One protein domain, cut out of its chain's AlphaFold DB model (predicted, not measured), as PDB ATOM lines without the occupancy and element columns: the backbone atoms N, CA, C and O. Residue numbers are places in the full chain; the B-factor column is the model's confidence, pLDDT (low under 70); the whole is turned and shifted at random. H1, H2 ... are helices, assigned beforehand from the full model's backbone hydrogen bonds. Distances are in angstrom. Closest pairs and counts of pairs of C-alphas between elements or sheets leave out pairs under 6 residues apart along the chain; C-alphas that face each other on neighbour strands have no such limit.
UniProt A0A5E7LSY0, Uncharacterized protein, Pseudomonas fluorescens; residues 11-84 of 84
ATOM      1  N   ARG A  11     135.469  99.105 136.700       87.44
ATOM      2  CA  ARG A  11     136.693  98.301 136.735       87.44
ATOM      3  C   ARG A  11     136.640  97.248 137.842       87.44
ATOM      4  O   ARG A  11     136.971  96.090 137.576       87.44
ATOM      5  N   ASP A  12     136.225  97.632 139.042       84.94
ATOM      6  CA  ASP A  12     136.168  96.732 140.195       84.94
ATOM      7  C   ASP A  12     135.023  95.728 140.067       84.94
ATOM      8  O   ASP A  12     135.216  94.547 140.349       84.94
ATOM      9  N   ALA A  13     133.883  96.142 139.512       83.81
ATOM     10  CA  ALA A  13     132.778  95.254 139.166       83.81
ATOM     11  C   ALA A  13     133.220  94.172 138.167       83.81
ATOM     12  O   ALA A  13     132.944  92.987 138.358       83.81
ATOM     13  N   MET A  14     133.993  94.540 137.137       83.31
ATOM     14  CA  MET A  14     134.571  93.561 136.208       83.31
ATOM     15  C   MET A  14     135.587  92.624 136.878       83.31
ATOM     16  O   MET A  14     135.681  91.453 136.502       83.31
ATOM     17  N   LEU A  15     136.378  93.110 137.841       85.06
ATOM     18  CA  LEU A  15     137.313  92.271 138.600       85.06
ATOM     19  C   LEU A  15     136.567  91.279 139.497       85.06
ATOM     20  O   LEU A  15     136.891  90.090 139.472       85.06
ATOM     21  N   ALA A  16     135.538  91.741 140.207       85.12
ATOM     22  CA  ALA A  16     134.663  90.904 141.020       85.12
ATOM     23  C   ALA A  16     133.969  89.835 140.165       85.12
ATOM     24  O   ALA A  16     134.035  88.651 140.490       85.12
ATOM     25  N   ALA A  17     133.400  90.216 139.016       81.25
ATOM     26  CA  ALA A  17     132.765  89.282 138.089       81.25
ATOM     27  C   ALA A  17     133.740  88.202 137.590       81.25
ATOM     28  O   ALA A  17     133.421  87.014 137.630       81.25
ATOM     29  N   ARG A  18     134.963  88.585 137.183       82.00
ATOM     30  CA  ARG A  18     136.006  87.626 136.766       82.00
ATOM     31  C   ARG A  18     136.402  86.676 137.893       82.00
ATOM     32  O   ARG A  18     136.571  85.481 137.653       82.00
ATOM     33  N   TYR A  19     136.554  87.195 139.108       85.00
ATOM     34  CA  TYR A  19     136.900  86.387 140.273       85.00
ATOM     35  C   TYR A  19     135.798  85.369 140.596       85.00
ATOM     36  O   TYR A  19     136.083  84.178 140.718       85.00
ATOM     37  N   LEU A  20     134.541  85.814 140.654       83.38
ATOM     38  CA  LEU A  20     133.389  84.954 140.931       83.38
ATOM     39  C   LEU A  20     133.206  83.887 139.846       83.38
ATOM     40  O   LEU A  20     133.059  82.710 140.172       83.38
ATOM     41  N   ALA A  21     133.312  84.261 138.567       81.88
ATOM     42  CA  ALA A  21     133.259  83.313 137.455       81.88
ATOM     43  C   ALA A  21     134.365  82.249 137.551       81.88
ATOM     44  O   ALA A  21     134.113  81.072 137.297       81.88
ATOM     45  N   ARG A  22     135.579  82.628 137.980       84.56
ATOM     46  CA  ARG A  22     136.679  81.677 138.211       84.56
ATOM     47  C   ARG A  22     136.373  80.718 139.358       84.56
ATOM     48  O   ARG A  22     136.616  79.524 139.212       84.56
ATOM     49  N   VAL A  23     135.863  81.215 140.485       86.75
ATOM     50  CA  VAL A  23     135.515  80.372 141.641       86.75
ATOM     51  C   VAL A  23     134.445  79.348 141.257       86.75
ATOM     52  O   VAL A  23     134.647  78.152 141.471       86.75
ATOM     53  N   VAL A  24     133.356  79.799 140.627       84.00
ATOM     54  CA  VAL A  24     132.261  78.929 140.167       84.00
ATOM     55  C   VAL A  24     132.754  77.940 139.114       84.00
ATOM     56  O   VAL A  24     132.506  76.744 139.242       84.00
ATOM     57  N   GLY A  25     133.511  78.406 138.117       84.38
ATOM     58  CA  GLY A  25     134.050  77.549 137.064       84.38
ATOM     59  C   GLY A  25     134.966  76.452 137.609       84.38
ATOM     60  O   GLY A  25     134.831  75.294 137.232       84.38
ATOM     61  N   VAL A  26     135.857  76.770 138.554       88.12
ATOM     62  CA  VAL A  26     136.730  75.763 139.182       88.12
ATOM     63  C   VAL A  26     135.925  74.753 140.002       88.12
ATOM     64  O   VAL A  26     136.227  73.562 139.953       88.12
ATOM     65  N   ALA A  27     134.918  75.203 140.753       86.25
ATOM     66  CA  ALA A  27     134.062  74.308 141.528       86.25
ATOM     67  C   ALA A  27     133.262  73.363 140.620       86.25
ATOM     68  O   ALA A  27     133.244  72.160 140.863       86.25
ATOM     69  N   HIS A  28     132.675  73.888 139.544       85.00
ATOM     70  CA  HIS A  28     131.913  73.102 138.579       85.00
ATOM     71  C   HIS A  28     132.795  72.074 137.856       85.00
ATOM     72  O   HIS A  28     132.450  70.898 137.797       85.00
ATOM     73  N   ALA A  29     134.003  72.471 137.441       86.75
ATOM     74  CA  ALA A  29     134.979  71.573 136.822       86.75
ATOM     75  C   ALA A  29     135.364  70.376 137.708       86.75
ATOM     76  O   ALA A  29     135.734  69.324 137.195       86.75
ATOM     77  N   ARG A  30     135.334  70.542 139.038       89.44
ATOM     78  CA  ARG A  30     135.646  69.478 140.009       89.44
ATOM     79  C   ARG A  30     134.503  68.482 140.195       89.44
ATOM     80  O   ARG A  30     134.741  67.411 140.738       89.44
ATOM     81  N   GLN A  31     133.289  68.842 139.788       88.44
ATOM     82  CA  GLN A  31     132.109  67.978 139.858       88.44
ATOM     83  C   GLN A  31     131.942  67.114 138.597       88.44
ATOM     84  O   GLN A  31     131.052  66.272 138.558       88.44
ATOM     85  N   MET A  32     132.778  67.323 137.577       91.38
ATOM     86  CA  MET A  32     132.717  66.641 136.285       91.38
ATOM     87  C   MET A  32     133.745  65.514 136.182       91.38
ATOM     88  O   MET A  32     134.847  65.613 136.728       91.38
ATOM     89  N   ASP A  33     133.415  64.489 135.396       93.75
ATOM     90  CA  ASP A  33     134.420  63.566 134.872       93.75
ATOM     91  C   ASP A  33     135.301  64.236 133.796       93.75
ATOM     92  O   ASP A  33     135.085  65.377 133.375       93.75
ATOM     93  N   LEU A  34     136.350  63.529 133.369       92.69
ATOM     94  CA  LEU A  34     137.352  64.072 132.453       92.69
ATOM     95  C   LEU A  34     136.782  64.405 131.064       92.69
ATOM     96  O   LEU A  34     137.191  65.406 130.469       92.69
ATOM     97  N   ALA A  35     135.863  63.581 130.552       92.81
ATOM     98  CA  ALA A  35     135.276  63.752 129.226       92.81
ATOM     99  C   ALA A  35     134.356  64.979 129.209       92.81
ATOM    100  O   ALA A  35     134.590  65.917 128.446       92.81
ATOM    101  N   THR A  36     133.430  65.036 130.165       86.62
ATOM    102  CA  THR A  36     132.498  66.150 130.374       86.62
ATOM    103  C   THR A  36     133.246  67.463 130.586       86.62
ATOM    104  O   THR A  36     132.909  68.488 129.997       86.62
ATOM    105  N   ARG A  37     134.320  67.447 131.389       89.38
ATOM    106  CA  ARG A  37     135.138  68.643 131.629       89.38
ATOM    107  C   ARG A  37     135.839  69.134 130.361       89.38
ATOM    108  O   ARG A  37     136.011  70.342 130.200       89.38
ATOM    109  N   SER A  38     136.284  68.223 129.500       87.69
ATOM    110  CA  SER A  38     136.990  68.565 128.260       87.69
ATOM    111  C   SER A  38     136.050  69.202 127.238       87.69
ATOM    112  O   SER A  38     136.383  70.257 126.697       87.69
ATOM    113  N   GLU A  39     134.865  68.622 127.045       84.56
ATOM    114  CA  GLU A  39     133.803  69.195 126.204       84.56
ATOM    115  C   GLU A  39     133.379  70.571 126.717       84.56
ATOM    116  O   GLU A  39     133.393  71.561 125.987       84.56
ATOM    117  N   TRP A  40     133.139  70.672 128.022       83.19
ATOM    118  CA  TRP A  40     132.756  71.923 128.662       83.19
ATOM    119  C   TRP A  40     133.810  73.035 128.517       83.19
ATOM    120  O   TRP A  40     133.474  74.202 128.301       83.19
ATOM    121  N   MET A  41     135.104  72.705 128.607       84.38
ATOM    122  CA  MET A  41     136.170  73.684 128.357       84.38
ATOM    123  C   MET A  41     136.205  74.148 126.899       84.38
ATOM    124  O   MET A  41     136.513  75.318 126.666       84.38
ATOM    125  N   ALA A  42     135.906  73.269 125.940       83.88
ATOM    126  CA  ALA A  42     135.827  73.638 124.530       83.88
ATOM    127  C   ALA A  42     134.683  74.638 124.292       83.88
ATOM    128  O   ALA A  42     134.920  75.692 123.699       83.88
ATOM    129  N   ASP A  43     133.504  74.379 124.865       79.69
ATOM    130  CA  ASP A  43     132.335  75.268 124.794       79.69
ATOM    131  C   ASP A  43     132.605  76.652 125.410       79.69
ATOM    132  O   ASP A  43     132.245  77.697 124.862       79.69
ATOM    133  N   LEU A  44     133.300  76.696 126.551       76.56
ATOM    134  CA  LEU A  44     133.674  77.966 127.177       76.56
ATOM    135  C   LEU A  44     134.647  78.795 126.326       76.56
ATOM    136  O   LEU A  44     134.655  80.026 126.425       76.56
ATOM    137  N   GLN A  45     135.494  78.151 125.520       76.56
ATOM    138  CA  GLN A  45     136.440  78.852 124.651       76.56
ATOM    139  C   GLN A  45     135.767  79.435 123.405       76.56
ATOM    140  O   GLN A  45     136.158  80.522 122.970       76.56
ATOM    141  N   THR A  46     134.739  78.773 122.867       71.44
ATOM    142  CA  THR A  46     133.945  79.252 121.724       71.44
ATOM    143  C   THR A  46     132.996  80.394 122.096       71.44
ATOM    144  O   THR A  46     132.817  81.314 121.297       71.44
ATOM    145  N   CYS A  47     132.470  80.435 123.324       61.53
ATOM    146  CA  CYS A  47     131.584  81.509 123.808       61.53
ATOM    147  C   CYS A  47     132.284  82.855 124.132       61.53
ATOM    148  O   CYS A  47     131.674  83.744 124.724       61.53
ATOM    149  N   ARG A  48     133.541  83.078 123.718       57.56
ATOM    150  CA  ARG A  48     134.284  84.354 123.882       57.56
ATOM    151  C   ARG A  48     133.856  85.470 122.910       57.56
ATOM    152  O   ARG A  48     134.665  86.325 122.542       57.56
ATOM    153  N   THR A  49     132.607  85.481 122.452       52.75
ATOM    154  CA  THR A  49     132.137  86.500 121.503       52.75
ATOM    155  C   THR A  49     131.717  87.788 122.231       52.75
ATOM    156  O   THR A  49     131.483  87.798 123.435       52.75
ATOM    157  N   LYS A  50     131.652  88.918 121.511       50.88
ATOM    158  CA  LYS A  50     131.203  90.220 122.057       50.88
ATOM    159  C   LYS A  50     129.718  90.234 122.456       50.88
ATOM    160  O   LYS A  50     129.268  91.212 123.049       50.88
ATOM    161  N   ARG A  51     128.956  89.190 122.111       54.22
ATOM    162  CA  ARG A  51     127.607  88.962 122.630       54.22
ATOM    163  C   ARG A  51     127.747  88.195 123.934       54.22
ATOM    164  O   ARG A  51     128.576  87.303 124.045       54.22
ATOM    165  N   LEU A  52     126.960  88.586 124.926       52.97
ATOM    166  CA  LEU A  52     126.902  87.990 126.258       52.97
ATOM    167  C   LEU A  52     126.270  86.581 126.191       52.97
ATOM    168  O   LEU A  52     125.303  86.291 126.877       52.97
ATOM    169  N   ASP A  53     126.819  85.701 125.354       55.94
ATOM    170  CA  ASP A  53     126.416  84.304 125.195       55.94
ATOM    171  C   ASP A  53     127.174  83.447 126.222       55.94
ATOM    172  O   ASP A  53     127.754  82.408 125.909       55.94
ATOM    173  N   ALA A  54     127.228  83.916 127.475       58.44
ATOM    174  CA  ALA A  54     127.627  83.047 128.569       58.44
ATOM    175  C   ALA A  54     126.543  81.968 128.710       58.44
ATOM    176  O   ALA A  54     125.356  82.311 128.681       58.44
ATOM    177  N   PRO A  55     126.906  80.687 128.888       65.19
ATOM    178  CA  PRO A  55     125.916  79.649 129.133       65.19
ATOM    179  C   PRO A  55     124.966  80.070 130.263       65.19
ATOM    180  O   PRO A  55     125.417  80.520 131.320       65.19
ATOM    181  N   SER A  56     123.653  79.944 130.051       68.75
ATOM    182  CA  SER A  56     122.619  80.425 130.986       68.75
ATOM    183  C   SER A  56     122.796  79.873 132.407       68.75
ATOM    184  O   SER A  56     122.522  80.567 133.390       68.75
ATOM    185  N   TRP A  57     123.328  78.654 132.526       69.44
ATOM    186  CA  TRP A  57     123.663  78.033 133.804       69.44
ATOM    187  C   TRP A  57     124.788  78.783 134.542       69.44
ATOM    188  O   TRP A  57     124.678  78.973 135.748       69.44
ATOM    189  N   LEU A  58     125.820  79.291 133.850       69.50
ATOM    190  CA  LEU A  58     126.957  79.987 134.473       69.50
ATOM    191  C   LEU A  58     126.513  81.316 135.077       69.50
ATOM    192  O   LEU A  58     126.848  81.624 136.221       69.50
ATOM    193  N   TRP A  59     125.723  82.081 134.323       73.25
ATOM    194  CA  TRP A  59     125.111  83.308 134.825       73.25
ATOM    195  C   TRP A  59     124.236  83.024 136.050       73.25
ATOM    196  O   TRP A  59     124.400  83.662 137.089       73.25
ATOM    197  N   THR A  60     123.380  82.000 135.965       73.88
ATOM    198  CA  THR A  60     122.512  81.578 137.074       73.88
ATOM    199  C   THR A  60     123.323  81.200 138.315       73.88
ATOM    200  O   THR A  60     123.018  81.670 139.409       73.88
ATOM    201  N   SER A  61     124.393  80.413 138.166       75.56
ATOM    202  CA  SER A  61     125.252  80.001 139.281       75.56
ATOM    203  C   SER A  61     126.008  81.170 139.915       75.56
ATOM    204  O   SER A  61     126.148  81.213 141.136       75.56
ATOM    205  N   VAL A  62     126.473  82.142 139.121       78.88
ATOM    206  CA  VAL A  62     127.129  83.351 139.648       78.88
ATOM    207  C   VAL A  62     126.132  84.215 140.424       78.88
ATOM    208  O   VAL A  62     126.435  84.627 141.543       78.88
ATOM    209  N   VAL A  63     124.926  84.439 139.890       81.25
ATOM    210  CA  VAL A  63     123.867  85.191 140.586       81.25
ATOM    211  C   VAL A  63     123.455  84.490 141.885       81.25
ATOM    212  O   VAL A  63     123.360  85.135 142.928       81.25
ATOM    213  N   GLN A  64     123.282  83.165 141.861       82.44
ATOM    214  CA  GLN A  64     122.991  82.371 143.060       82.44
ATOM    215  C   GLN A  64     124.109  82.464 144.103       82.44
ATOM    216  O   GLN A  64     123.818  82.587 145.291       82.44
ATOM    217  N   LEU A  65     125.380  82.439 143.687       82.94
ATOM    218  CA  LEU A  65     126.517  82.587 144.598       82.94
ATOM    219  C   LEU A  65     126.490  83.944 145.311       82.94
ATOM    220  O   LEU A  65     126.644  83.991 146.532       82.94
ATOM    221  N   VAL A  66     126.261  85.029 144.567       83.25
ATOM    222  CA  VAL A  66     126.144  86.380 145.138       83.25
ATOM    223  C   VAL A  66     124.959  86.454 146.105       83.25
ATOM    224  O   VAL A  66     125.124  86.910 147.235       83.25
ATOM    225  N   GLY A  67     123.789  85.937 145.713       84.00
ATOM    226  CA  GLY A  67     122.599  85.920 146.570       84.00
ATOM    227  C   GLY A  67     122.789  85.108 147.855       84.00
ATOM    228  O   GLY A  67     122.403  85.552 148.937       84.00
ATOM    229  N   ASN A  68     123.440  83.945 147.769       85.38
ATOM    230  CA  ASN A  68     123.755  83.114 148.932       85.38
ATOM    231  C   ASN A  68     124.741  83.805 149.879       85.38
ATOM    232  O   ASN A  68     124.578  83.727 151.098       85.38
ATOM    233  N   HIS A  69     125.740  84.494 149.326       84.25
ATOM    234  CA  HIS A  69     126.691  85.273 150.110       84.25
ATOM    235  C   HIS A  69     125.996  86.419 150.864       84.25
ATOM    236  O   HIS A  69     126.202  86.565 152.069       84.25
ATOM    237  N   GLU A  70     125.123  87.177 150.193       86.81
ATOM    238  CA  GLU A  70     124.381  88.283 150.814       86.81
ATOM    239  C   GLU A  70     123.429  87.793 151.911       86.81
ATOM    240  O   GLU A  70     123.419  88.316 153.026       86.81
ATOM    241  N   LYS A  71     122.693  86.706 151.648       88.62
ATOM    242  CA  LYS A  71     121.836  86.064 152.652       88.62
ATOM    243  C   LYS A  71     122.631  85.631 153.887       88.62
ATOM    244  O   LYS A  71     122.178  85.837 155.013       88.62
ATOM    245  N   GLY A  72     123.803  85.025 153.687       87.12
ATOM    246  CA  GLY A  72     124.685  84.603 154.777       87.12
ATOM    247  C   GLY A  72     125.190  85.780 155.612       87.12
ATOM    248  O   GLY A  72     125.211  85.698 156.841       87.12
ATOM    249  N   TYR A  73     125.540  86.891 154.958       86.69
ATOM    250  CA  TYR A  73     125.929  88.124 155.637       86.69
ATOM    251  C   TYR A  73     124.788  88.690 156.498       86.69
ATOM    252  O   TYR A  73     124.997  88.949 157.684       86.69
ATOM    253  N   LEU A  74     123.572  88.804 155.955       89.81
ATOM    254  CA  LEU A  74     122.412  89.316 156.695       89.81
ATOM    255  C   LEU A  74     122.037  88.435 157.893       89.81
ATOM    256  O   LEU A  74     121.730  88.953 158.965       89.81
ATOM    257  N   GLU A  75     122.104  87.108 157.749       91.69
ATOM    258  CA  GLU A  75     121.852  86.192 158.867       91.69
ATOM    259  C   GLU A  75     122.918  86.325 159.965       91.69
ATOM    260  O   GLU A  75     122.588  86.276 161.151       91.69
ATOM    261  N   HIS A  76     124.187  86.541 159.600       89.94
ATOM    262  CA  HIS A  76     125.236  86.848 160.574       89.94
ATOM    263  C   HIS A  76     124.943  88.158 161.320       89.94
ATOM    264  O   HIS A  76     124.983  88.168 162.551       89.94
ATOM    265  N   CYS A  77     124.576  89.228 160.606       90.94
ATOM    266  CA  CYS A  77     124.182  90.502 161.213       90.94
ATOM    267  C   CYS A  77     122.988  90.344 162.163       90.94
ATOM    268  O   CYS A  77     123.028  90.862 163.277       90.94
ATOM    269  N   ARG A  78     121.958  89.583 161.763       93.06
ATOM    270  CA  ARG A  78     120.787  89.294 162.604       93.06
ATOM    271  C   ARG A  78     121.188  88.612 163.908       93.06
ATOM    272  O   ARG A  78     120.719  89.007 164.966       93.06
ATOM    273  N   ARG A  79     122.045  87.589 163.844       93.50
ATOM    274  CA  ARG A  79     122.520  86.875 165.042       93.50
ATOM    275  C   ARG A  79     123.345  87.776 165.949       93.50
ATOM    276  O   ARG A  79     123.124  87.755 167.150       93.50
ATOM    277  N   TYR A  80     124.250  88.564 165.375       93.25
ATOM    278  CA  TYR A  80     125.089  89.489 166.132       93.25
ATOM    279  C   TYR A  80     124.246  90.522 166.894       93.25
ATOM    280  O   TYR A  80     124.437  90.696 168.090       93.25
ATOM    281  N   ALA A  81     123.251  91.123 166.233       92.75
ATOM    282  CA  ALA A  81     122.332  92.090 166.842       92.75
ATOM    283  C   ALA A  81     121.345  91.484 167.860       92.75
ATOM    284  O   ALA A  81     120.640  92.223 168.531       92.75
ATOM    285  N   LEU A  82     121.230  90.153 167.931       93.00
ATOM    286  CA  LEU A  82     120.436  89.449 168.948       93.00
ATOM    287  C   LEU A  82     121.300  88.927 170.110       93.00
ATOM    288  O   LEU A  82     120.759  88.441 171.099       93.00
ATOM    289  N   GLN A  83     122.628  88.964 169.968       87.12
ATOM    290  CA  GLN A  83     123.604  88.532 170.976       87.12
ATOM    291  C   GLN A  83     124.237  89.714 171.734       87.12
ATOM    292  O   GLN A  83     124.939  89.492 172.721       87.12
ATOM    293  N   HIS A  84     123.968  90.941 171.290       51.47
ATOM    294  CA  HIS A  84     124.357  92.221 171.881       51.47
ATOM    295  C   HIS A  84     123.155  93.163 171.895       51.47
ATOM    296  O   HIS A  84     123.175  94.099 172.722       51.47
TER     297      HIS A  84
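Overview. This is residues 11 to 84 of the 84 residues of an uncharacterized protein of Pseudomonas fluorescens (UniProt A0A5E7LSY0). Helices H1 and H2 form a narrow V; the early turns of the long helix H3 cross H1's middle, and residues 67 to 84 stick out as an arm. Of class all helix, the printed part has 74 residues with three named helices, H1, H2, H3 in order. It is loose, radius of gyration of the C-alphas 16.3 A, spanning 52 by 31 by 17 A.

Arrangement. Start at H1, residues 11 to 30: it is close to but not clearly touching H2, residues 34 to 46, opposite ways at a shallow tilt of 26 degrees; their closest C-alphas, Ala 29 and Arg 37, are 6.0 A apart. H3, residues 56 to 83, touches H1 with residues 58 to 62 alone, about perpendicular at 77 degrees; the closest C-alphas, Ala 21 and Val 62, are 6.5 A apart. H2 and H3 are apart. In H1, H2 and H3 every O i to N i+4 pair is within hydrogen-bond range.

Along the chain. Find C-alpha 11 at (136.693, 98.301, 136.735); H1 runs 29.0 A to C-alpha 30. H2 spans 18.9 A. H3 runs 40.8 A to C-alpha 83 at (123.604, 88.532, 170.976).

Size, cuts and confidence. The printed part has no cut and no long link. In this model, pLDDT is under 70 at residues 47 to 58 and 84.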